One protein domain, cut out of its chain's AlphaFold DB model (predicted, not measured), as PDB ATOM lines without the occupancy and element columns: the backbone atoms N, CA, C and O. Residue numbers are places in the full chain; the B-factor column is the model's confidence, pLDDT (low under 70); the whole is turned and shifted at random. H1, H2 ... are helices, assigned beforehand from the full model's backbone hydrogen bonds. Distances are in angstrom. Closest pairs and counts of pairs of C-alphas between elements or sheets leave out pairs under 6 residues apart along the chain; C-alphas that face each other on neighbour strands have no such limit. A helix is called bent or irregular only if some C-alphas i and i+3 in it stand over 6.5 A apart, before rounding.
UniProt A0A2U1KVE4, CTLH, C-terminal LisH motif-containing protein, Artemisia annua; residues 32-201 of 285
ATOM      1  N   SER A  32      27.789 135.094 -43.034       62.50
ATOM      2  CA  SER A  32      28.015 134.705 -41.632       62.50
ATOM      3  C   SER A  32      28.527 133.273 -41.523       62.50
ATOM      4  O   SER A  32      29.599 133.058 -40.975       62.50
ATOM      5  N   PHE A  33      27.836 132.304 -42.130       72.50
ATOM      6  CA  PHE A  33      28.245 130.895 -42.064       72.50
ATOM      7  C   PHE A  33      29.594 130.635 -42.729       72.50
ATOM      8  O   PHE A  33      30.382 129.812 -42.266       72.50
ATOM      9  N   ARG A  34      29.891 131.372 -43.803       72.94
ATOM     10  CA  ARG A  34      31.208 131.319 -44.429       72.94
ATOM     11  C   ARG A  34      32.299 131.850 -43.495       72.94
ATOM     12  O   ARG A  34      33.333 131.210 -43.376       72.94
ATOM     13  N   LEU A  35      32.061 132.972 -42.812       70.75
ATOM     14  CA  LEU A  35      32.999 133.530 -41.830       70.75
ATOM     15  C   LEU A  35      33.171 132.619 -40.608       70.75
ATOM     16  O   LEU A  35      34.283 132.471 -40.117       70.75
ATOM     17  N   GLU A  36      32.103 131.985 -40.130       75.38
ATOM     18  CA  GLU A  36      32.149 130.991 -39.049       75.38
ATOM     19  C   GLU A  36      33.063 129.813 -39.407       75.38
ATOM     20  O   GLU A  36      33.950 129.467 -38.631       75.38
ATOM     21  N   SER A  37      32.897 129.255 -40.611       77.50
ATOM     22  CA  SER A  37      33.721 128.151 -41.112       77.50
ATOM     23  C   SER A  37      35.174 128.572 -41.356       77.50
ATOM     24  O   SER A  37      36.092 127.894 -40.911       77.50
ATOM     25  N   GLU A  38      35.409 129.723 -41.996       70.38
ATOM     26  CA  GLU A  38      36.768 130.211 -42.286       70.38
ATOM     27  C   GLU A  38      37.533 130.626 -41.019       70.38
ATOM     28  O   GLU A  38      38.750 130.467 -40.954       70.38
ATOM     29  N   SER A  39      36.835 131.151 -40.008       64.62
ATOM     30  CA  SER A  39      37.447 131.520 -38.726       64.62
ATOM     31  C   SER A  39      37.640 130.330 -37.787       64.62
ATOM     32  O   SER A  39      38.477 130.399 -36.888       64.62
ATOM     33  N   GLY A  40      36.843 129.266 -37.944       67.44
ATOM     34  CA  GLY A  40      36.809 128.126 -37.027       67.44
ATOM     35  C   GLY A  40      36.467 128.513 -35.581       67.44
ATOM     36  O   GLY A  40      36.781 127.749 -34.662       67.44
ATOM     37  N   ALA A  41      35.888 129.705 -35.366       66.31
ATOM     38  CA  ALA A  41      35.708 130.324 -34.051       66.31
ATOM     39  C   ALA A  41      34.374 129.952 -33.394       66.31
ATOM     40  O   ALA A  41      34.324 129.737 -32.186       66.31
ATOM     41  N   PHE A  42      33.308 129.842 -34.188       75.75
ATOM     42  CA  PHE A  42      31.971 129.499 -33.710       75.75
ATOM     43  C   PHE A  42      31.312 128.495 -34.652       75.75
ATOM     44  O   PHE A  42      31.296 128.715 -35.858       75.75
ATOM     45  N   CYS A  43      30.770 127.406 -34.106       79.75
ATOM     46  CA  CYS A  43      30.123 126.345 -34.875       79.75
ATOM     47  C   CYS A  43      28.611 126.327 -34.612       79.75
ATOM     48  O   CYS A  43      28.138 126.056 -33.508       79.75
ATOM     49  N   ASN A  44      27.823 126.586 -35.652       83.56
ATOM     50  CA  ASN A  44      26.375 126.680 -35.572       83.56
ATOM     51  C   ASN A  44      25.704 125.316 -35.804       83.56
ATOM     52  O   ASN A  44      25.489 124.868 -36.932       83.56
ATOM     53  N   VAL A  45      25.300 124.671 -34.709       84.38
ATOM     54  CA  VAL A  45      24.638 123.356 -34.736       84.38
ATOM     55  C   VAL A  45      23.274 123.395 -35.436       84.38
ATOM     56  O   VAL A  45      22.881 122.420 -36.074       84.38
ATOM     57  N   ASN A  46      22.540 124.508 -35.343       85.94
ATOM     58  CA  ASN A  46      21.247 124.639 -36.020       85.94
ATOM     59  C   ASN A  46      21.429 124.725 -37.535       85.94
ATOM     60  O   ASN A  46      20.682 124.086 -38.270       85.94
ATOM     61  N   TYR A  47      22.466 125.427 -37.993       84.94
ATOM     62  CA  TYR A  47      22.801 125.483 -39.411       84.94
ATOM     63  C   TYR A  47      23.203 124.109 -39.964       84.94
ATOM     64  O   TYR A  47      22.699 123.700 -41.006       84.94
ATOM     65  N   ILE A  48      24.014 123.342 -39.224       87.00
ATOM     66  CA  ILE A  48      24.351 121.954 -39.582       87.00
ATOM     67  C   ILE A  48      23.082 121.107 -39.743       87.00
ATOM     68  O   ILE A  48      22.926 120.415 -40.746       87.00
ATOM     69  N   LYS A  49      22.144 121.189 -38.791       88.69
ATOM     70  CA  LYS A  49      20.865 120.471 -38.889       88.69
ATOM     71  C   LYS A  49      20.068 120.882 -40.121       88.69
ATOM     72  O   LYS A  49      19.537 120.014 -40.804       88.69
ATOM     73  N   GLU A  50      19.977 122.177 -40.411       90.38
ATOM     74  CA  GLU A  50      19.269 122.661 -41.598       90.38
ATOM     75  C   GLU A  50      19.873 122.121 -42.897       90.38
ATOM     76  O   GLU A  50      19.123 121.731 -43.792       90.38
ATOM     77  N   LEU A  51      21.204 122.084 -43.006       89.62
ATOM     78  CA  LEU A  51      21.893 121.523 -44.170       89.62
ATOM     79  C   LEU A  51      21.606 120.026 -44.323       89.62
ATOM     80  O   LEU A  51      21.299 119.577 -45.426       89.62
ATOM     81  N   VAL A  52      21.619 119.276 -43.217       91.50
ATOM     82  CA  VAL A  52      21.289 117.842 -43.208       91.50
ATOM     83  C   VAL A  52      19.840 117.605 -43.628       91.50
ATOM     84  O   VAL A  52      19.595 116.780 -44.500       91.50
ATOM     85  N   PHE A  53      18.871 118.347 -43.081       89.81
ATOM     86  CA  PHE A  53      17.463 118.204 -43.471       89.81
ATOM     87  C   PHE A  53      17.226 118.526 -44.951       89.81
ATOM     88  O   PHE A  53      16.424 117.861 -45.607       89.81
ATOM     89  N   LYS A  54      17.943 119.518 -45.489       90.81
ATOM     90  CA  LYS A  54      17.886 119.877 -46.913       90.81
ATOM     91  C   LYS A  54      18.598 118.867 -47.821       90.81
ATOM     92  O   LYS A  54      18.364 118.911 -49.024       90.81
ATOM     93  N   GLY A  55      19.450 117.992 -47.279       89.12
ATOM     94  CA  GLY A  55      20.333 117.134 -48.075       89.12
ATOM     95  C   GLY A  55      21.417 117.921 -48.818       89.12
ATOM     96  O   GLY A  55      21.894 117.489 -49.864       89.12
ATOM     97  N   ASP A  56      21.789 119.103 -48.320       91.81
ATOM     98  CA  ASP A  56      22.804 119.961 -48.940       91.81
ATOM     99  C   ASP A  56      24.207 119.536 -48.487       91.81
ATOM    100  O   ASP A  56      24.880 120.185 -47.676       91.81
ATOM    101  N   TRP A  57      24.616 118.368 -48.983       90.50
ATOM    102  CA  TRP A  57      25.833 117.682 -48.565       90.50
ATOM    103  C   TRP A  57      27.108 118.463 -48.882       90.50
ATOM    104  O   TRP A  57      28.069 118.400 -48.119       90.50
ATOM    105  N   ASP A  58      27.131 119.209 -49.986       89.69
ATOM    106  CA  ASP A  58      28.324 119.939 -50.422       89.69
ATOM    107  C   ASP A  58      28.587 121.171 -49.553       89.69
ATOM    108  O   ASP A  58      29.740 121.482 -49.242       89.69
ATOM    109  N   ASN A  59      27.532 121.876 -49.130       89.12
ATOM    110  CA  ASN A  59      27.681 122.983 -48.190       89.12
ATOM    111  C   ASN A  59      27.949 122.488 -46.767       89.12
ATOM    112  O   ASN A  59      28.719 123.129 -46.051       89.12
ATOM    113  N   LEU A  60      27.391 121.337 -46.374       88.75
ATOM    114  CA  LEU A  60      27.710 120.699 -45.095       88.75
ATOM    115  C   LEU A  60      29.198 120.343 -45.004       88.75
ATOM    116  O   LEU A  60      29.853 120.692 -44.025       88.75
ATOM    117  N   GLU A  61      29.735 119.699 -46.038       88.06
ATOM    118  CA  GLU A  61      31.142 119.304 -46.112       88.06
ATOM    119  C   GLU A  61      32.074 120.522 -46.052       88.06
ATOM    120  O   GLU A  61      32.996 120.560 -45.236       88.06
ATOM    121  N   LYS A  62      31.782 121.568 -46.839       88.06
ATOM    122  CA  LYS A  62      32.540 122.830 -46.808       88.06
ATOM    123  C   LYS A  62      32.493 123.506 -45.444       88.06
ATOM    124  O   LYS A  62      33.516 124.002 -44.987       88.06
ATOM    125  N   TYR A  63      31.325 123.536 -44.799       86.06
ATOM    126  CA  TYR A  63      31.174 124.155 -43.485       86.06
ATOM    127  C   TYR A  63      31.986 123.403 -42.427       86.06
ATOM    128  O   TYR A  63      32.776 124.022 -41.712       86.06
ATOM    129  N   LEU A  64      31.850 122.072 -42.378       84.81
ATOM    130  CA  LEU A  64      32.542 121.206 -41.419       84.81
ATOM    131  C   LEU A  64      34.062 121.173 -41.616       84.81
ATOM    132  O   LEU A  64      34.779 121.021 -40.629       84.81
ATOM    133  N   ALA A  65      34.565 121.377 -42.836       83.50
ATOM    134  CA  ALA A  65      36.003 121.450 -43.111       83.50
ATOM    135  C   ALA A  65      36.722 122.577 -42.338       83.50
ATOM    136  O   ALA A  65      37.923 122.482 -42.091       83.50
ATOM    137  N   GLY A  66      35.996 123.622 -41.921       81.56
ATOM    138  CA  GLY A  66      36.519 124.690 -41.061       81.56
ATOM    139  C   GLY A  66      36.727 124.288 -39.596       81.56
ATOM    140  O   GLY A  66      37.410 124.981 -38.843       81.56
ATOM    141  N   PHE A  67      36.146 123.161 -39.180       78.50
ATOM    142  CA  PHE A  67      36.097 122.737 -37.782       78.50
ATOM    143  C   PHE A  67      36.715 121.362 -37.538       78.50
ATOM    144  O   PHE A  67      37.162 121.093 -36.427       78.50
ATOM    145  N   ILE A  68      36.707 120.492 -38.547       76.25
ATOM    146  CA  ILE A  68      37.074 119.086 -38.428       76.25
ATOM    147  C   ILE A  68      38.172 118.760 -39.440       76.25
ATOM    148  O   ILE A  68      37.981 118.969 -40.639       76.25
ATOM    149  N   ARG A  69      39.285 118.165 -38.992       71.12
ATOM    150  CA  ARG A  69      40.262 117.519 -39.880       71.12
ATOM    151  C   ARG A  69      40.280 116.011 -39.648       71.12
ATOM    152  O   ARG A  69      39.886 115.490 -38.601       71.12
ATOM    153  N   VAL A  70      40.730 115.287 -40.669       59.78
ATOM    154  CA  VAL A  70      40.888 113.832 -40.606       59.78
ATOM    155  C   VAL A  70      42.069 113.521 -39.685       59.78
ATOM    156  O   VAL A  70      43.213 113.763 -40.056       59.78
ATOM    157  N   GLY A  71      41.784 112.998 -38.492       59.50
ATOM    158  CA  GLY A  71      42.799 112.562 -37.523       59.50
ATOM    159  C   GLY A  71      42.817 113.315 -36.192       59.50
ATOM    160  O   GLY A  71      43.498 112.857 -35.283       59.50
ATOM    161  N   ASP A  72      42.045 114.397 -36.043       68.38
ATOM    162  CA  ASP A  72      42.057 115.199 -34.807       68.38
ATOM    163  C   ASP A  72      41.435 114.439 -33.619       68.38
ATOM    164  O   ASP A  72      41.958 114.431 -32.507       68.38
ATOM    165  N   ASN A  73      40.307 113.753 -33.851       78.75
ATOM    166  CA  ASN A  73      39.536 113.097 -32.796       78.75
ATOM    167  C   ASN A  73      38.609 111.998 -33.347       78.75
ATOM    168  O   ASN A  73      38.080 112.106 -34.456       78.75
ATOM    169  N   HIS A  74      38.325 110.962 -32.553       83.69
ATOM    170  CA  HIS A  74      37.426 109.876 -32.955       83.69
ATOM    171  C   HIS A  74      35.983 110.348 -33.215       83.69
ATOM    172  O   HIS A  74      35.334 109.826 -34.119       83.69
ATOM    173  N   TYR A  75      35.486 111.366 -32.496       84.31
ATOM    174  CA  TYR A  75      34.163 111.953 -32.761       84.31
ATOM    175  C   TYR A  75      34.116 112.680 -34.108       84.31
ATOM    176  O   TYR A  75      33.129 112.572 -34.828       84.31
ATOM    177  N   SER A  76      35.196 113.375 -34.466       83.81
ATOM    178  CA  SER A  76      35.364 114.048 -35.757       83.81
ATOM    179  C   SER A  76      35.352 113.050 -36.919       83.81
ATOM    180  O   SER A  76      34.605 113.220 -37.883       83.81
ATOM    181  N   VAL A  77      36.117 111.959 -36.794       84.44
ATOM    182  CA  VAL A  77      36.117 110.859 -37.773       84.44
ATOM    183  C   VAL A  77      34.737 110.204 -37.853       84.44
ATOM    184  O   VAL A  77      34.246 109.945 -38.950       84.44
ATOM    185  N   LYS A  78      34.075 109.993 -36.708       87.19
ATOM    186  CA  LYS A  78      32.728 109.425 -36.677       87.19
ATOM    187  C   LYS A  78      31.711 110.341 -37.362       87.19
ATOM    188  O   LYS A  78      30.980 109.861 -38.219       87.19
ATOM    189  N   MET A  79      31.710 111.649 -37.089       86.00
ATOM    190  CA  MET A  79      30.845 112.611 -37.792       86.00
ATOM    191  C   MET A  79      31.022 112.526 -39.308       86.00
ATOM    192  O   MET A  79      30.027 112.390 -40.018       86.00
ATOM    193  N   LEU A  80      32.274 112.568 -39.787       85.88
ATOM    194  CA  LEU A  80      32.595 112.428 -41.209       85.88
ATOM    195  C   LEU A  80      32.036 111.124 -41.777       85.88
ATOM    196  O   LEU A  80      31.374 111.136 -42.811       85.88
ATOM    197  N   SER A  81      32.251 110.007 -41.079       85.69
ATOM    198  CA  SER A  81      31.776 108.702 -41.537       85.69
ATOM    199  C   SER A  81      30.250 108.627 -41.648       85.69
ATOM    200  O   SER A  81      29.746 108.096 -42.635       85.69
ATOM    201  N   GLU A  82      29.512 109.205 -40.694       88.06
ATOM    202  CA  GLU A  82      28.049 109.126 -40.658       88.06
ATOM    203  C   GLU A  82      27.412 109.928 -41.801       88.06
ATOM    204  O   GLU A  82      26.574 109.401 -42.537       88.06
ATOM    205  N   PHE A  83      27.827 111.184 -42.018       87.75
ATOM    206  CA  PHE A  83      27.214 111.978 -43.091       87.75
ATOM    207  C   PHE A  83      27.683 111.543 -44.483       87.75
ATOM    208  O   PHE A  83      26.895 111.594 -45.424       87.75
ATOM    209  N   LEU A  84      28.932 111.081 -44.635       89.62
ATOM    210  CA  LEU A  84      29.409 110.542 -45.912       89.62
ATOM    211  C   LEU A  84      28.690 109.241 -46.267       89.62
ATOM    212  O   LEU A  84      28.333 109.047 -47.430       89.62
ATOM    213  N   LYS A  85      28.416 108.385 -45.273       87.31
ATOM    214  CA  LYS A  85      27.571 107.203 -45.461       87.31
ATOM    215  C   LYS A  85      26.195 107.624 -45.972       87.31
ATOM    216  O   LYS A  85      25.782 107.133 -47.015       87.31
ATOM    217  N   GLN A  86      25.529 108.579 -45.323       87.31
ATOM    218  CA  GLN A  86      24.216 109.057 -45.771       87.31
ATOM    219  C   GLN A  86      24.248 109.667 -47.184       87.31
ATOM    220  O   GLN A  86      23.416 109.309 -48.015       87.31
ATOM    221  N   LYS A  87      25.238 110.520 -47.494       89.69
ATOM    222  CA  LYS A  87      25.446 111.103 -48.834       89.69
ATOM    223  C   LYS A  87      25.561 110.015 -49.906       89.69
ATOM    224  O   LYS A  87      24.951 110.123 -50.968       89.69
ATOM    225  N   TYR A  88      26.325 108.960 -49.623       87.38
ATOM    226  CA  TYR A  88      26.483 107.819 -50.524       87.38
ATOM    227  C   TYR A  88      25.169 107.051 -50.727       87.38
ATOM    228  O   TYR A  88      24.833 106.720 -51.863       87.38
ATOM    229  N   LEU A  89      24.411 106.798 -49.655       84.94
ATOM    230  CA  LEU A  89      23.135 106.080 -49.746       84.94
ATOM    231  C   LEU A  89      22.095 106.840 -50.559       84.94
ATOM    232  O   LEU A  89      21.434 106.238 -51.399       84.94
ATOM    233  N   GLU A  90      21.994 108.154 -50.377       88.12
ATOM    234  CA  GLU A  90      21.083 108.976 -51.175       88.12
ATOM    235  C   GLU A  90      21.503 109.042 -52.646       88.12
ATOM    236  O   GLU A  90      20.656 108.989 -53.535       88.12
ATOM    237  N   ALA A  91      22.806 109.109 -52.930       88.62
ATOM    238  CA  ALA A  91      23.297 109.037 -54.303       88.62
ATOM    239  C   ALA A  91      22.962 107.687 -54.957       88.62
ATOM    240  O   ALA A  91      22.574 107.649 -56.126       88.62
ATOM    241  N   LEU A  92      23.084 106.590 -54.203       84.44
ATOM    242  CA  LEU A  92      22.740 105.252 -54.668       84.44
ATOM    243  C   LEU A  92      21.234 105.110 -54.927       84.44
ATOM    244  O   LEU A  92      20.863 104.584 -55.974       84.44
ATOM    245  N   ASP A  93      20.389 105.599 -54.014       82.38
ATOM    246  CA  ASP A  93      18.925 105.593 -54.148       82.38
ATOM    247  C   ASP A  93      18.506 106.380 -55.400       82.38
ATOM    248  O   ASP A  93      17.888 105.823 -56.303       82.38
ATOM    249  N   ASN A  94      19.005 107.612 -55.559       85.56
ATOM    250  CA  ASN A  94      18.749 108.448 -56.737       85.56
ATOM    251  C   ASN A  94      19.215 107.806 -58.053       85.56
ATOM    252  O   ASN A  94      18.560 107.927 -59.091       85.56
ATOM    253  N   TRP A  95      20.366 107.130 -58.041       84.62
ATOM    254  CA  TRP A  95      20.842 106.395 -59.210       84.62
ATOM    255  C   TRP A  95      19.923 105.213 -59.539       84.62
ATOM    256  O   TRP A  95      19.655 104.934 -60.711       84.62
ATOM    257  N   LEU A  96      19.406 104.536 -58.510       81.75
ATOM    258  CA  LEU A  96      18.457 103.442 -58.648       81.75
ATOM    259  C   LEU A  96      17.146 103.925 -59.279       81.75
ATOM    260  O   LEU A  96      16.695 103.287 -60.237       81.75
ATOM    261  N   ASP A  97      16.590 105.038 -58.790       81.44
ATOM    262  CA  ASP A  97      15.433 105.743 -59.358       81.44
ATOM    263  C   ASP A  97      15.669 106.044 -60.841       81.44
ATOM    264  O   ASP A  97      14.898 105.617 -61.707       81.44
ATOM    265  N   PHE A  98      16.786 106.710 -61.153       84.50
ATOM    266  CA  PHE A  98      17.116 107.105 -62.518       84.50
ATOM    267  C   PHE A  98      17.218 105.900 -63.454       84.50
ATOM    268  O   PHE A  98      16.663 105.921 -64.552       84.50
ATOM    269  N   LEU A  99      17.888 104.827 -63.029       82.19
ATOM    270  CA  LEU A  99      18.038 103.630 -63.849       82.19
ATOM    271  C   LEU A  99      16.690 102.937 -64.098       82.19
ATOM    272  O   LEU A  99      16.468 102.454 -65.205       82.19
ATOM    273  N   VAL A 100      15.777 102.900 -63.118       79.75
ATOM    274  CA  VAL A 100      14.436 102.319 -63.319       79.75
ATOM    275  C   VAL A 100      13.627 103.173 -64.298       79.75
ATOM    276  O   VAL A 100      13.043 102.623 -65.232       79.75
ATOM    277  N   VAL A 101      13.638 104.505 -64.148       81.00
ATOM    278  CA  VAL A 101      12.982 105.419 -65.102       81.00
ATOM    279  C   VAL A 101      13.565 105.234 -66.503       81.00
ATOM    280  O   VAL A 101      12.822 105.090 -67.472       81.00
ATOM    281  N   PHE A 102      14.892 105.182 -66.618       83.19
ATOM    282  CA  PHE A 102      15.584 104.994 -67.889       83.19
ATOM    283  C   PHE A 102      15.219 103.659 -68.546       83.19
ATOM    284  O   PHE A 102      14.842 103.637 -69.715       83.19
ATOM    285  N   MET A 103      15.263 102.554 -67.795       79.88
ATOM    286  CA  MET A 103      14.876 101.225 -68.284       79.88
ATOM    287  C   MET A 103      13.419 101.197 -68.756       79.88
ATOM    288  O   MET A 103      13.135 100.591 -69.787       79.88
ATOM    289  N   LEU A 104      12.502 101.882 -68.063       77.19
ATOM    290  CA  LEU A 104      11.111 101.981 -68.502       77.19
ATOM    291  C   LEU A 104      10.945 102.810 -69.766       77.19
ATOM    292  O   LEU A 104      10.248 102.369 -70.671       77.19
ATOM    293  N   ILE A 105      11.576 103.982 -69.853       75.31
ATOM    294  CA  ILE A 105      11.463 104.844 -71.036       75.31
ATOM    295  C   ILE A 105      12.053 104.137 -72.257       75.31
ATOM    296  O   ILE A 105      11.412 104.087 -73.306       75.31
ATOM    297  N   VAL A 106      13.247 103.555 -72.119       75.38
ATOM    298  CA  VAL A 106      13.931 102.854 -73.213       75.38
ATOM    299  C   VAL A 106      13.199 101.566 -73.583       75.38
ATOM    300  O   VAL A 106      12.965 101.316 -74.763       75.38
ATOM    301  N   GLY A 107      12.788 100.771 -72.592       75.38
ATOM    302  CA  GLY A 107      12.014  99.550 -72.815       75.38
ATOM    303  C   GLY A 107      10.681  99.835 -73.506       75.38
ATOM    304  O   GLY A 107      10.364  99.212 -74.517       75.38
ATOM    305  N   TYR A 108       9.938 100.836 -73.026       72.06
ATOM    306  CA  TYR A 108       8.679 101.266 -73.633       72.06
ATOM    307  C   TYR A 108       8.873 101.779 -75.063       72.06
ATOM    308  O   TYR A 108       8.127 101.393 -75.965       72.06
ATOM    309  N   ALA A 109       9.889 102.616 -75.298       74.62
ATOM    310  CA  ALA A 109      10.193 103.131 -76.630       74.62
ATOM    311  C   ALA A 109      10.523 102.002 -77.619       74.62
ATOM    312  O   ALA A 109      10.079 102.045 -78.766       74.62
ATOM    313  N   ASN A 110      11.248 100.975 -77.168       79.06
ATOM    314  CA  ASN A 110      11.603  99.823 -77.989       79.06
ATOM    315  C   ASN A 110      10.377  98.987 -78.388       79.06
ATOM    316  O   ASN A 110      10.194  98.685 -79.566       79.06
ATOM    317  N   GLU A 111       9.504  98.642 -77.439       82.00
ATOM    318  CA  GLU A 111       8.299  97.856 -77.748       82.00
ATOM    319  C   GLU A 111       7.305  98.647 -78.607       82.00
ATOM    320  O   GLU A 111       6.713  98.103 -79.543       82.00
ATOM    321  N   ARG A 112       7.195  99.962 -78.385       80.75
ATOM    322  CA  ARG A 112       6.420 100.846 -79.264       80.75
ATOM    323  C   ARG A 112       6.979 100.867 -80.690       80.75
ATOM    324  O   ARG A 112       6.199 100.837 -81.639       80.75
ATOM    325  N   ALA A 113       8.302 100.909 -80.857       84.88
ATOM    326  CA  ALA A 113       8.938 100.881 -82.174       84.88
ATOM    327  C   ALA A 113       8.683  99.554 -82.908       84.88
ATOM    328  O   ALA A 113       8.351  99.567 -84.093       84.88
ATOM    329  N   LYS A 114       8.755  98.418 -82.203       87.12
ATOM    330  CA  LYS A 114       8.397  97.106 -82.765       87.12
ATOM    331  C   LYS A 114       6.932  97.051 -83.195       87.12
ATOM    332  O   LYS A 114       6.647  96.623 -84.309       87.12
ATOM    333  N   ALA A 115       6.013  97.521 -82.352       87.12
ATOM    334  CA  ALA A 115       4.589  97.533 -82.672       87.12
ATOM    335  C   ALA A 115       4.268  98.440 -83.876       87.12
ATOM    336  O   ALA A 115       3.459  98.071 -84.725       87.12
ATOM    337  N   LEU A 116       4.951  99.585 -84.004       85.94
ATOM    338  CA  LEU A 116       4.870 100.440 -85.194       85.94
ATOM    339  C   LEU A 116       5.394  99.743 -86.454       85.94
ATOM    340  O   LEU A 116       4.794  99.889 -87.517       85.94
ATOM    341  N   ASN A 117       6.490  98.993 -86.341       90.06
ATOM    342  CA  ASN A 117       7.038  98.232 -87.460       90.06
ATOM    343  C   ASN A 117       6.046  97.163 -87.942       90.06
ATOM    344  O   ASN A 117       5.761  97.092 -89.132       90.06
ATOM    345  N   ILE A 118       5.441  96.407 -87.020       91.62
ATOM    346  CA  ILE A 118       4.403  95.414 -87.340       91.62
ATOM    347  C   ILE A 118       3.189  96.093 -87.995       91.62
ATOM    348  O   ILE A 118       2.693  95.629 -89.021       91.62
ATOM    349  N   LEU A 119       2.728  97.228 -87.455       88.12
ATOM    350  CA  LEU A 119       1.598  97.962 -88.029       88.12
ATOM    351  C   LEU A 119       1.868  98.404 -89.480       88.12
ATOM    352  O   LEU A 119       0.994  98.274 -90.338       88.12
ATOM    353  N   ASN A 120       3.067  98.920 -89.758       88.00
ATOM    354  CA  ASN A 120       3.412  99.478 -91.065       88.00
ATOM    355  C   ASN A 120       3.807  98.437 -92.113       88.00
ATOM    356  O   ASN A 120       3.481  98.625 -93.287       88.00
ATOM    357  N   GLU A 121       4.497  97.375 -91.711       91.25
ATOM    358  CA  GLU A 121       5.036  96.386 -92.645       91.25
ATOM    359  C   GLU A 121       4.099  95.189 -92.811       91.25
ATOM    360  O   GLU A 121       3.917  94.698 -93.924       91.25
ATOM    361  N   GLU A 122       3.442  94.751 -91.736       91.25
ATOM    362  CA  GLU A 122       2.636  93.526 -91.751       91.25
ATOM    363  C   GLU A 122       1.139  93.828 -91.868       91.25
ATOM    364  O   GLU A 122       0.445  93.245 -92.699       91.25
ATOM    365  N   LEU A 123       0.622  94.778 -91.084       86.81
ATOM    366  CA  LEU A 123      -0.823  95.036 -91.010       86.81
ATOM    367  C   LEU A 123      -1.329  96.041 -92.050       86.81
ATOM    368  O   LEU A 123      -2.529  96.122 -92.309       86.81
ATOM    369  N   LYS A 124      -0.435  96.773 -92.715       89.25
ATOM    370  CA  LYS A 124      -0.785  97.741 -93.767       89.25
ATOM    371  C   LYS A 124      -1.535  97.114 -94.944       89.25
ATOM    372  O   LYS A 124      -2.324  97.804 -95.591       89.25
ATOM    373  N   VAL A 125      -1.341  95.817 -95.194       89.88
ATOM    374  CA  VAL A 125      -2.083  95.054 -96.212       89.88
ATOM    375  C   VAL A 125      -3.591  95.006 -95.935       89.88
ATOM    376  O   VAL A 125      -4.371  94.864 -96.871       89.88
ATOM    377  N   LEU A 126      -4.013  95.179 -94.677       83.44
ATOM    378  CA  LEU A 126      -5.420  95.151 -94.267       83.44
ATOM    379  C   LEU A 126      -6.156  96.459 -94.584       83.44
ATOM    380  O   LEU A 126      -7.376  96.460 -94.708       83.44
ATOM    381  N   LYS A 127      -5.428  97.563 -94.790       86.44
ATOM    382  CA  LYS A 127      -5.997  98.906 -94.983       86.44
ATOM    383  C   LYS A 127      -7.047  99.023 -96.111       86.44
ATOM    384  O   LYS A 127      -8.011  99.756 -95.911       86.44
ATOM    385  N   PRO A 128      -6.906  98.369 -97.284       88.94
ATOM    386  CA  PRO A 128      -7.915  98.420 -98.348       88.94
ATOM    387  C   PRO A 128      -9.168  97.583 -98.056       88.94
ATOM    388  O   PRO A 128     -10.203  97.822 -98.670       88.94
ATOM    389  N   PHE A 129      -9.058  96.591 -97.169       86.06
ATOM    390  CA  PHE A 129     -10.132  95.650 -96.847       86.06
ATOM    391  C   PHE A 129     -10.932  96.102 -95.627       86.06
ATOM    392  O   PHE A 129     -12.153  95.987 -95.623       86.06
ATOM    393  N   ASP A 130     -10.239  96.636 -94.621       84.56
ATOM    394  CA  ASP A 130     -10.821  97.109 -93.371       84.56
ATOM    395  C   ASP A 130     -10.008  98.297 -92.827       84.56
ATOM    396  O   ASP A 130      -9.076  98.174 -92.024       84.56
ATOM    397  N   GLY A 131     -10.323  99.483 -93.351       84.62
ATOM    398  CA  GLY A 131      -9.658 100.727 -92.968       84.62
ATOM    399  C   GLY A 131     -10.005 101.197 -91.552       84.62
ATOM    400  O   GLY A 131      -9.210 101.925 -90.958       84.62
ATOM    401  N   GLU A 132     -11.155 100.777 -91.017       88.19
ATOM    402  CA  GLU A 132     -11.610 101.112 -89.663       88.19
ATOM    403  C   GLU A 132     -10.783 100.344 -88.626       88.19
ATOM    404  O   GLU A 132     -10.183 100.964 -87.747       88.19
ATOM    405  N   LEU A 133     -10.589  99.032 -88.821       85.25
ATOM    406  CA  LEU A 133      -9.698  98.213 -87.991       85.25
ATOM    407  C   LEU A 133      -8.255  98.748 -87.976       85.25
ATOM    408  O   LEU A 133      -7.620  98.840 -86.923       85.25
ATOM    409  N   PHE A 134      -7.720  99.125 -89.142       85.94
ATOM    410  CA  PHE A 134      -6.372  99.693 -89.233       85.94
ATOM    411  C   PHE A 134      -6.259 101.031 -88.478       85.94
ATOM    412  O   PHE A 134      -5.238 101.307 -87.836       85.94
ATOM    413  N   LEU A 135      -7.303 101.862 -88.533       85.81
ATOM    414  CA  LEU A 135      -7.364 103.132 -87.812       85.81
ATOM    415  C   LEU A 135      -7.441 102.911 -86.296       85.81
ATOM    416  O   LEU A 135      -6.708 103.570 -85.560       85.81
ATOM    417  N   ASP A 136      -8.237 101.949 -85.834       86.75
ATOM    418  CA  ASP A 136      -8.337 101.584 -84.417       86.75
ATOM    419  C   ASP A 136      -7.006 101.068 -83.862       86.75
ATOM    420  O   ASP A 136      -6.556 101.513 -82.804       86.75
ATOM    421  N   MET A 137      -6.305 100.206 -84.606       84.88
ATOM    422  CA  MET A 137      -4.965  99.740 -84.226       84.88
ATOM    423  C   MET A 137      -3.938 100.880 -84.190       84.88
ATOM    424  O   MET A 137      -3.103 100.941 -83.285       84.88
ATOM    425  N   THR A 138      -4.024 101.821 -85.132       84.56
ATOM    426  CA  THR A 138      -3.185 103.027 -85.130       84.56
ATOM    427  C   THR A 138      -3.487 103.905 -83.911       84.56
ATOM    428  O   THR A 138      -2.569 104.401 -83.257       84.56
ATOM    429  N   ASN A 139      -4.764 104.060 -83.558       84.38
ATOM    430  CA  ASN A 139      -5.199 104.840 -82.404       84.38
ATOM    431  C   ASN A 139      -4.762 104.200 -81.079       84.38
ATOM    432  O   ASN A 139      -4.319 104.921 -80.188       84.38
ATOM    433  N   LEU A 140      -4.781 102.868 -80.954       82.38
ATOM    434  CA  LEU A 140      -4.284 102.152 -79.769       82.38
ATOM    435  C   LEU A 140      -2.798 102.439 -79.473       82.38
ATOM    436  O   LEU A 140      -2.421 102.525 -78.305       82.38
ATOM    437  N   LEU A 141      -1.965 102.654 -80.500       77.06
ATOM    438  CA  LEU A 141      -0.562 103.081 -80.334       77.06
ATOM    439  C   LEU A 141      -0.415 104.549 -79.904       77.06
ATOM    440  O   LEU A 141       0.636 104.945 -79.387       77.06
ATOM    441  N   MET A 142      -1.442 105.363 -80.155       71.81
ATOM    442  CA  MET A 142      -1.479 106.793 -79.845       71.81
ATOM    443  C   MET A 142      -2.090 107.081 -78.470       71.81
ATOM    444  O   MET A 142      -1.803 108.136 -77.907       71.81
ATOM    445  N   ILE A 143      -2.880 106.158 -77.902       68.44
ATOM    446  CA  ILE A 143      -3.388 106.276 -76.530       68.44
ATOM    447  C   ILE A 143      -2.194 106.320 -75.567       68.44
ATOM    448  O   ILE A 143      -1.370 105.406 -75.510       68.44
ATOM    449  N   GLU A 144      -2.096 107.409 -74.804       59.06
ATOM    450  CA  GLU A 144      -1.079 107.612 -73.774       59.06
ATOM    451  C   GLU A 144      -1.168 106.523 -72.692       59.06
ATOM    452  O   GLU A 144      -1.863 106.646 -71.684       59.06
ATOM    453  N   ASN A 145      -0.386 105.457 -72.859       57.91
ATOM    454  CA  ASN A 145      -0.234 104.364 -71.894       57.91
ATOM    455  C   ASN A 145       0.621 104.749 -70.662       57.91
ATOM    456  O   ASN A 145       1.183 103.900 -69.966       57.91
ATOM    457  N   ILE A 146       0.716 106.049 -70.368       56.25
ATOM    458  CA  ILE A 146       1.559 106.618 -69.309       56.25
ATOM    459  C   ILE A 146       1.125 106.083 -67.934       56.25
ATOM    460  O   ILE A 146       1.956 105.820 -67.066       56.25
ATOM    461  N   ARG A 147      -0.177 105.830 -67.744       54.91
ATOM    462  CA  ARG A 147      -0.725 105.364 -66.461       54.91
ATOM    463  C   ARG A 147      -0.349 103.916 -66.118       54.91
ATOM    464  O   ARG A 147      -0.097 103.629 -64.952       54.91
ATOM    465  N   TYR A 148      -0.259 103.018 -67.104       58.12
ATOM    466  CA  TYR A 148       0.202 101.638 -66.876       58.12
ATOM    467  C   TYR A 148       1.714 101.594 -66.616       58.12
ATOM    468  O   TYR A 148       2.169 100.886 -65.717       58.12
ATOM    469  N   SER A 149       2.479 102.430 -67.328       62.28
ATOM    470  CA  SER A 149       3.922 102.591 -67.111       62.28
ATOM    471  C   SER A 149       4.249 103.092 -65.700       62.28
ATOM    472  O   SER A 149       5.219 102.632 -65.102       62.28
ATOM    473  N   LEU A 150       3.439 103.999 -65.142       62.53
ATOM    474  CA  LEU A 150       3.653 104.540 -63.796       62.53
ATOM    475  C   LEU A 150       3.386 103.505 -62.685       62.53
ATOM    476  O   LEU A 150       4.090 103.481 -61.680       62.53
ATOM    477  N   ASN A 151       2.416 102.604 -62.877       63.00
ATOM    478  CA  ASN A 151       2.145 101.522 -61.923       63.00
ATOM    479  C   ASN A 151       3.243 100.447 -61.938       63.00
ATOM    480  O   ASN A 151       3.650  99.963 -60.882       63.00
ATOM    481  N   ILE A 152       3.767 100.108 -63.121       68.69
ATOM    482  CA  ILE A 152       4.915  99.200 -63.254       68.69
ATOM    483  C   ILE A 152       6.177  99.843 -62.660       68.69
ATOM    484  O   ILE A 152       6.937  99.157 -61.981       68.69
ATOM    485  N   TYR A 153       6.368 101.158 -62.841       69.25
ATOM    486  CA  TYR A 153       7.437 101.921 -62.185       69.25
ATOM    487  C   TYR A 153       7.386 101.786 -60.671       69.25
ATOM    488  O   TYR A 153       8.375 101.372 -60.073       69.25
ATOM    489  N   ALA A 154       6.230 102.060 -60.063       68.50
ATOM    490  CA  ALA A 154       6.065 101.951 -58.619       68.50
ATOM    491  C   ALA A 154       6.373 100.529 -58.112       68.50
ATOM    492  O   ALA A 154       7.052 100.373 -57.098       68.50
ATOM    493  N   PHE A 155       5.941  99.494 -58.842       74.31
ATOM    494  CA  PHE A 155       6.195  98.099 -58.482       74.31
ATOM    495  C   PHE A 155       7.675  97.704 -58.606       74.31
ATOM    496  O   PHE A 155       8.243  97.152 -57.664       74.31
ATOM    497  N   LEU A 156       8.316  98.005 -59.741       73.50
ATOM    498  CA  LEU A 156       9.733  97.696 -59.978       73.50
ATOM    499  C   LEU A 156      10.645  98.475 -59.035       73.50
ATOM    500  O   LEU A 156      11.617  97.922 -58.526       73.50
ATOM    501  N   TYR A 157      10.315  99.741 -58.788       72.06
ATOM    502  CA  TYR A 157      11.025 100.585 -57.846       72.06
ATOM    503  C   TYR A 157      10.973  99.996 -56.437       72.06
ATOM    504  O   TYR A 157      12.013  99.732 -55.837       72.06
ATOM    505  N   HIS A 158       9.767  99.695 -55.950       69.62
ATOM    506  CA  HIS A 158       9.560  99.102 -54.635       69.62
ATOM    507  C   HIS A 158      10.262  97.743 -54.501       69.62
ATOM    508  O   HIS A 158      10.976  97.511 -53.531       69.62
ATOM    509  N   TYR A 159      10.131  96.859 -55.495       70.50
ATOM    510  CA  TYR A 159      10.758  95.535 -55.466       70.50
ATOM    511  C   TYR A 159      12.291  95.609 -55.488       70.50
ATOM    512  O   TYR A 159      12.960  94.907 -54.731       70.50
ATOM    513  N   ARG A 160      12.866  96.490 -56.319       70.31
ATOM    514  CA  ARG A 160      14.322  96.646 -56.430       70.31
ATOM    515  C   ARG A 160      14.923  97.322 -55.204       70.31
ATOM    516  O   ARG A 160      15.970  96.884 -54.736       70.31
ATOM    517  N   LYS A 161      14.243  98.335 -54.661       69.38
ATOM    518  CA  LYS A 161      14.610  98.960 -53.388       69.38
ATOM    519  C   LYS A 161      14.584  97.926 -52.264       69.38
ATOM    520  O   LYS A 161      15.547  97.832 -51.516       69.38
ATOM    521  N   ILE A 162      13.552  97.081 -52.204       65.00
ATOM    522  CA  ILE A 162      13.487  95.991 -51.224       65.00
ATOM    523  C   ILE A 162      14.655  95.013 -51.392       65.00
ATOM    524  O   ILE A 162      15.378  94.803 -50.431       65.00
ATOM    525  N   SER A 163      14.903  94.457 -52.580       63.81
ATOM    526  CA  SER A 163      15.987  93.470 -52.759       63.81
ATOM    527  C   SER A 163      17.369  94.049 -52.422       63.81
ATOM    528  O   SER A 163      18.088  93.484 -51.603       63.81
ATOM    529  N   VAL A 164      17.716  95.233 -52.942       64.69
ATOM    530  CA  VAL A 164      19.053  95.815 -52.729       64.69
ATOM    531  C   VAL A 164      19.277  96.244 -51.272       64.69
ATOM    532  O   VAL A 164      20.365  96.029 -50.732       64.69
ATOM    533  N   PHE A 165      18.274  96.836 -50.612       66.75
ATOM    534  CA  PHE A 165      18.429  97.313 -49.232       66.75
ATOM    535  C   PHE A 165      18.249  96.203 -48.186       66.75
ATOM    536  O   PHE A 165      18.942  96.226 -47.171       66.75
ATOM    537  N   TRP A 166      17.377  95.216 -48.410       60.78
ATOM    538  CA  TRP A 166      17.076  94.184 -47.407       60.78
ATOM    539  C   TRP A 166      18.101  93.050 -47.375       60.78
ATOM    540  O   TRP A 166      18.336  92.479 -46.312       60.78
ATOM    541  N   GLU A 167      18.756  92.751 -48.499       59.81
ATOM    542  CA  GLU A 167      19.845  91.763 -48.546       59.81
ATOM    543  C   GLU A 167      21.109  92.252 -47.816       59.81
ATOM    544  O   GLU A 167      21.986  91.466 -47.455       59.81
ATOM    545  N   ASN A 168      21.187  93.551 -47.527       62.31
ATOM    546  CA  ASN A 168      22.285  94.162 -46.803       62.31
ATOM    547  C   ASN A 168      21.875  94.456 -45.351       62.31
ATOM    548  O   ASN A 168      21.167  95.418 -45.071       62.31
ATOM    549  N   ALA A 169      22.393  93.687 -44.389       58.28
ATOM    550  CA  ALA A 169      22.092  93.861 -42.957       58.28
ATOM    551  C   ALA A 169      22.417  95.269 -42.399       58.28
ATOM    552  O   ALA A 169      21.861  95.679 -41.387       58.28
ATOM    553  N   GLN A 170      23.309  96.012 -43.062       55.88
ATOM    554  CA  GLN A 170      23.675  97.403 -42.744       55.88
ATOM    555  C   GLN A 170      22.719  98.453 -43.349       55.88
ATOM    556  O   GLN A 170      22.799  99.628 -42.990       55.88
ATOM    557  N   LEU A 171      21.880  98.044 -44.304       57.84
ATOM    558  CA  LEU A 171      20.986  98.884 -45.111       57.84
ATOM    559  C   LEU A 171      19.507  98.578 -44.861       57.84
ATOM    560  O   LEU A 171      18.663  99.397 -45.207       57.84
ATOM    561  N   SER A 172      19.190  97.458 -44.211       60.78
ATOM    562  CA  SER A 172      17.817  97.078 -43.858       60.78
ATOM    563  C   SER A 172      17.116  98.091 -42.942       60.78
ATOM    564  O   SER A 172      15.891  98.122 -42.884       60.78
ATOM    565  N   THR A 173      17.875  98.942 -42.245       63.41
ATOM    566  CA  THR A 173      17.358 100.033 -41.405       63.41
ATOM    567  C   THR A 173      17.149 101.352 -42.158       63.41
ATOM    568  O   THR A 173      16.649 102.306 -41.567       63.41
ATOM    569  N   TYR A 174      17.556 101.449 -43.428       66.00
ATOM    570  CA  TYR A 174      17.358 102.641 -44.252       66.00
ATOM    571  C   TYR A 174      15.938 102.630 -44.832       66.00
ATOM    572  O   TYR A 174      15.618 101.803 -45.683       66.00
ATOM    573  N   THR A 175      15.075 103.525 -44.349       67.38
ATOM    574  CA  THR A 175      13.662 103.591 -44.761       67.38
ATOM    575  C   THR A 175      13.448 104.592 -45.894       67.38
ATOM    576  O   THR A 175      12.993 104.231 -46.979       67.38
ATOM    577  N   ASP A 176      13.801 105.848 -45.645       78.25
ATOM    578  CA  ASP A 176      13.571 107.003 -46.508       78.25
ATOM    579  C   ASP A 176      14.565 108.121 -46.163       78.25
ATOM    580  O   ASP A 176      15.088 108.174 -45.045       78.25
ATOM    581  N   ASP A 177      14.830 109.015 -47.119       81.94
ATOM    582  CA  ASP A 177      15.802 110.103 -46.980       81.94
ATOM    583  C   ASP A 177      15.415 111.080 -45.862       81.94
ATOM    584  O   ASP A 177      16.276 111.522 -45.103       81.94
ATOM    585  N   VAL A 178      14.123 111.369 -45.683       85.31
ATOM    586  CA  VAL A 178      13.636 112.314 -44.665       85.31
ATOM    587  C   VAL A 178      13.901 111.791 -43.252       85.31
ATOM    588  O   VAL A 178      14.491 112.493 -42.422       85.31
ATOM    589  N   THR A 179      13.507 110.550 -42.972       85.75
ATOM    590  CA  THR A 179      13.742 109.898 -41.679       85.75
ATOM    591  C   THR A 179      15.233 109.693 -41.443       85.75
ATOM    592  O   THR A 179      15.732 110.019 -40.362       85.75
ATOM    593  N   ALA A 180      15.972 109.223 -42.453       85.88
ATOM    594  CA  ALA A 180      17.409 108.996 -42.350       85.88
ATOM    595  C   ALA A 180      18.180 110.300 -42.067       85.88
ATOM    596  O   ALA A 180      19.026 110.332 -41.168       85.88
ATOM    597  N   ARG A 181      17.824 111.413 -42.722       90.25
ATOM    598  CA  ARG A 181      18.364 112.751 -42.420       90.25
ATOM    599  C   ARG A 181      18.018 113.206 -41.006       90.25
ATOM    600  O   ARG A 181      18.871 113.780 -40.332       90.25
ATOM    601  N   GLY A 182      16.808 112.931 -40.515       89.19
ATOM    602  CA  GLY A 182      16.413 113.249 -39.138       89.19
ATOM    603  C   GLY A 182      17.226 112.490 -38.080       89.19
ATOM    604  O   GLY A 182      17.663 113.075 -37.079       89.19
ATOM    605  N   VAL A 183      17.479 111.200 -38.321       88.44
ATOM    606  CA  VAL A 183      18.340 110.363 -37.472       88.44
ATOM    607  C   VAL A 183      19.780 110.874 -37.510       88.44
ATOM    608  O   VAL A 183      20.362 111.122 -36.452       88.44
ATOM    609  N   LEU A 184      20.322 111.131 -38.704       89.69
ATOM    610  CA  LEU A 184      21.667 111.676 -38.872       89.69
ATOM    611  C   LEU A 184      21.824 113.033 -38.176       89.69
ATOM    612  O   LEU A 184      22.795 113.245 -37.455       89.69
ATOM    613  N   ALA A 185      20.865 113.948 -38.333       90.00
ATOM    614  CA  ALA A 185      20.900 115.260 -37.689       90.00
ATOM    615  C   ALA A 185      20.939 115.145 -36.156       90.00
ATOM    616  O   ALA A 185      21.609 115.930 -35.476       90.00
ATOM    617  N   SER A 186      20.237 114.152 -35.606       89.31
ATOM    618  CA  SER A 186      20.239 113.862 -34.173       89.31
ATOM    619  C   SER A 186      21.570 113.270 -33.711       89.31
ATOM    620  O   SER A 186      22.073 113.661 -32.658       89.31
ATOM    621  N   GLU A 187      22.164 112.368 -34.493       89.50
ATOM    622  CA  GLU A 187      23.460 111.761 -34.184       89.50
ATOM    623  C   GLU A 187      24.604 112.775 -34.290       89.50
ATOM    624  O   GLU A 187      25.394 112.909 -33.356       89.50
ATOM    625  N   LEU A 188      24.644 113.580 -35.356       88.75
ATOM    626  CA  LEU A 188      25.635 114.648 -35.510       88.75
ATOM    627  C   LEU A 188      25.562 115.650 -34.356       88.75
ATOM    628  O   LEU A 188      26.601 116.050 -33.839       88.75
ATOM    629  N   LYS A 189      24.359 116.007 -33.884       89.25
ATOM    630  CA  LYS A 189      24.202 116.867 -32.700       89.25
ATOM    631  C   LYS A 189      24.898 116.270 -31.472       89.25
ATOM    632  O   LYS A 189      25.658 116.972 -30.810       89.25
ATOM    633  N   LYS A 190      24.669 114.984 -31.187       88.75
ATOM    634  CA  LYS A 190      25.299 114.290 -30.051       88.75
ATOM    635  C   LYS A 190      26.815 114.231 -30.209       88.75
ATOM    636  O   LYS A 190      27.539 114.471 -29.249       88.75
ATOM    637  N   LEU A 191      27.302 113.929 -31.411       87.25
ATOM    638  CA  LEU A 191      28.735 113.865 -31.690       87.25
ATOM    639  C   LEU A 191      29.410 115.228 -31.509       87.25
ATOM    640  O   LEU A 191      30.501 115.281 -30.953       87.25
ATOM    641  N   ILE A 192      28.751 116.323 -31.896       85.88
ATOM    642  CA  ILE A 192      29.239 117.686 -31.652       85.88
ATOM    643  C   ILE A 192      29.295 117.992 -30.150       85.88
ATOM    644  O   ILE A 192      30.292 118.530 -29.676       85.88
ATOM    645  N   GLU A 193      28.251 117.634 -29.397       84.69
ATOM    646  CA  GLU A 193      28.189 117.840 -27.941       84.69
ATOM    647  C   GLU A 193      29.269 117.039 -27.196       84.69
ATOM    648  O   GLU A 193      29.842 117.529 -26.222       84.69
ATOM    649  N   MET A 194      29.590 115.833 -27.674       84.12
ATOM    650  CA  MET A 194      30.646 114.987 -27.113       84.12
ATOM    651  C   MET A 194      32.050 115.367 -27.597       84.12
ATOM    652  O   MET A 194      33.029 114.984 -26.959       84.12
ATOM    653  N   ASN A 195      32.180 116.112 -28.700       82.81
ATOM    654  CA  ASN A 195      33.480 116.452 -29.260       82.81
ATOM    655  C   ASN A 195      34.144 117.575 -28.444       82.81
ATOM    656  O   ASN A 195      33.685 118.720 -28.497       82.81
ATOM    657  N   PRO A 196      35.248 117.306 -27.721       78.44
ATOM    658  CA  PRO A 196      35.886 118.298 -26.876       78.44
ATOM    659  C   PRO A 196      36.344 119.566 -27.602       78.44
ATOM    660  O   PRO A 196      36.352 120.622 -26.970       78.44
ATOM    661  N   GLU A 197      36.677 119.477 -28.888       74.56
ATOM    662  CA  GLU A 197      37.171 120.595 -29.700       74.56
ATOM    663  C   GLU A 197      36.041 121.464 -30.264       74.56
ATOM    664  O   GLU A 197      36.232 122.656 -30.509       74.56
ATOM    665  N   LEU A 198      34.854 120.878 -30.444       76.06
ATOM    666  CA  LEU A 198      33.689 121.559 -31.010       76.06
ATOM    667  C   LEU A 198      32.720 122.044 -29.937       76.06
ATOM    668  O   LEU A 198      32.135 123.111 -30.100       76.06
ATOM    669  N   ARG A 199      32.568 121.309 -28.827       77.50
ATOM    670  CA  ARG A 199      31.540 121.578 -27.806       77.50
ATOM    671  C   ARG A 199      31.565 123.021 -27.304       77.50
ATOM    672  O   ARG A 199      30.515 123.638 -27.166       77.50
ATOM    673  N   HIS A 200      32.765 123.558 -27.098       73.00
ATOM    674  CA  HIS A 200      32.986 124.912 -26.588       73.00
ATOM    675  C   HIS A 200      32.803 125.980 -27.662       73.00
ATOM    676  O   HIS A 200      32.360 127.079 -27.367       73.00
ATOM    677  N   LYS A 201      33.079 125.643 -28.923       74.75
ATOM    678  CA  LYS A 201      32.875 126.534 -30.071       74.75
ATOM    679  C   LYS A 201      31.408 126.626 -30.487       74.75
ATOM    680  O   LYS A 201      31.033 127.538 -31.210       74.75
TER     681      LYS A 201
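AT A GLANCE: This is residues 32 to 201 of the 285 residues of the protein "CTLH, C-terminal LisH motif-containing protein" of Artemisia annua (UniProt A0A2U1KVE4). What shape is this? One very long helix, H4, makes the length of a rod, with a head of small helices H1, H2 and H3 near its first end, tied in through H7, which packs beside H4. Past the far end of H4 the chain folds back as H5, then H6 crosses the middle of H4. What is it made of? The 170 printed residues, all helix in class, hold seven named helices, H1 to H7 in order, and are extended: radius of gyration of the C-alphas 26.1 A, spans 87 by 37 by 22 A.

IN THESE COORDINATES: Where are the helices? H1 is residues 32 to 39, from C-alpha 32 at (28.015, 134.705, -41.632); H2 is 45 to 54 and H3 57 to 64. H4, 74 to 126, is 76.2 A long; H5 is 131 to 142, H6 146 to 166, 29.6 A, and H7 177 to 194, 25.3 A, ending at (30.646, 114.987, -27.113). Is H4 straight? It has a kink of 39 degrees near residue 120 and is only just irregular: C-alphas 122 and 125 are 6.7 A apart.

HOW THE PARTS SIT: What touches the hub, H4? Residues 75 to 90 touch H7, closest C-alphas Tyr 75 and Leu 191, 5.9 A; residues 93 to 104 touch H6, Val 100 and Tyr 157, 6.7 A; residues 112 to 126 touch H5 in a hairpin, Leu 126 and Phe 134, 6.8 A. And the backbones? Every O i to N i+4 pair is within hydrogen-bond range in H1, H2, H3, H5, H6 and H7; in H4 45 of 49 are.

THE WHOLE: Is anything cut or unsure? The printed part has no cut and no long link. Residues under 70 in pLDDT include 143 to 154 and 161 to 175.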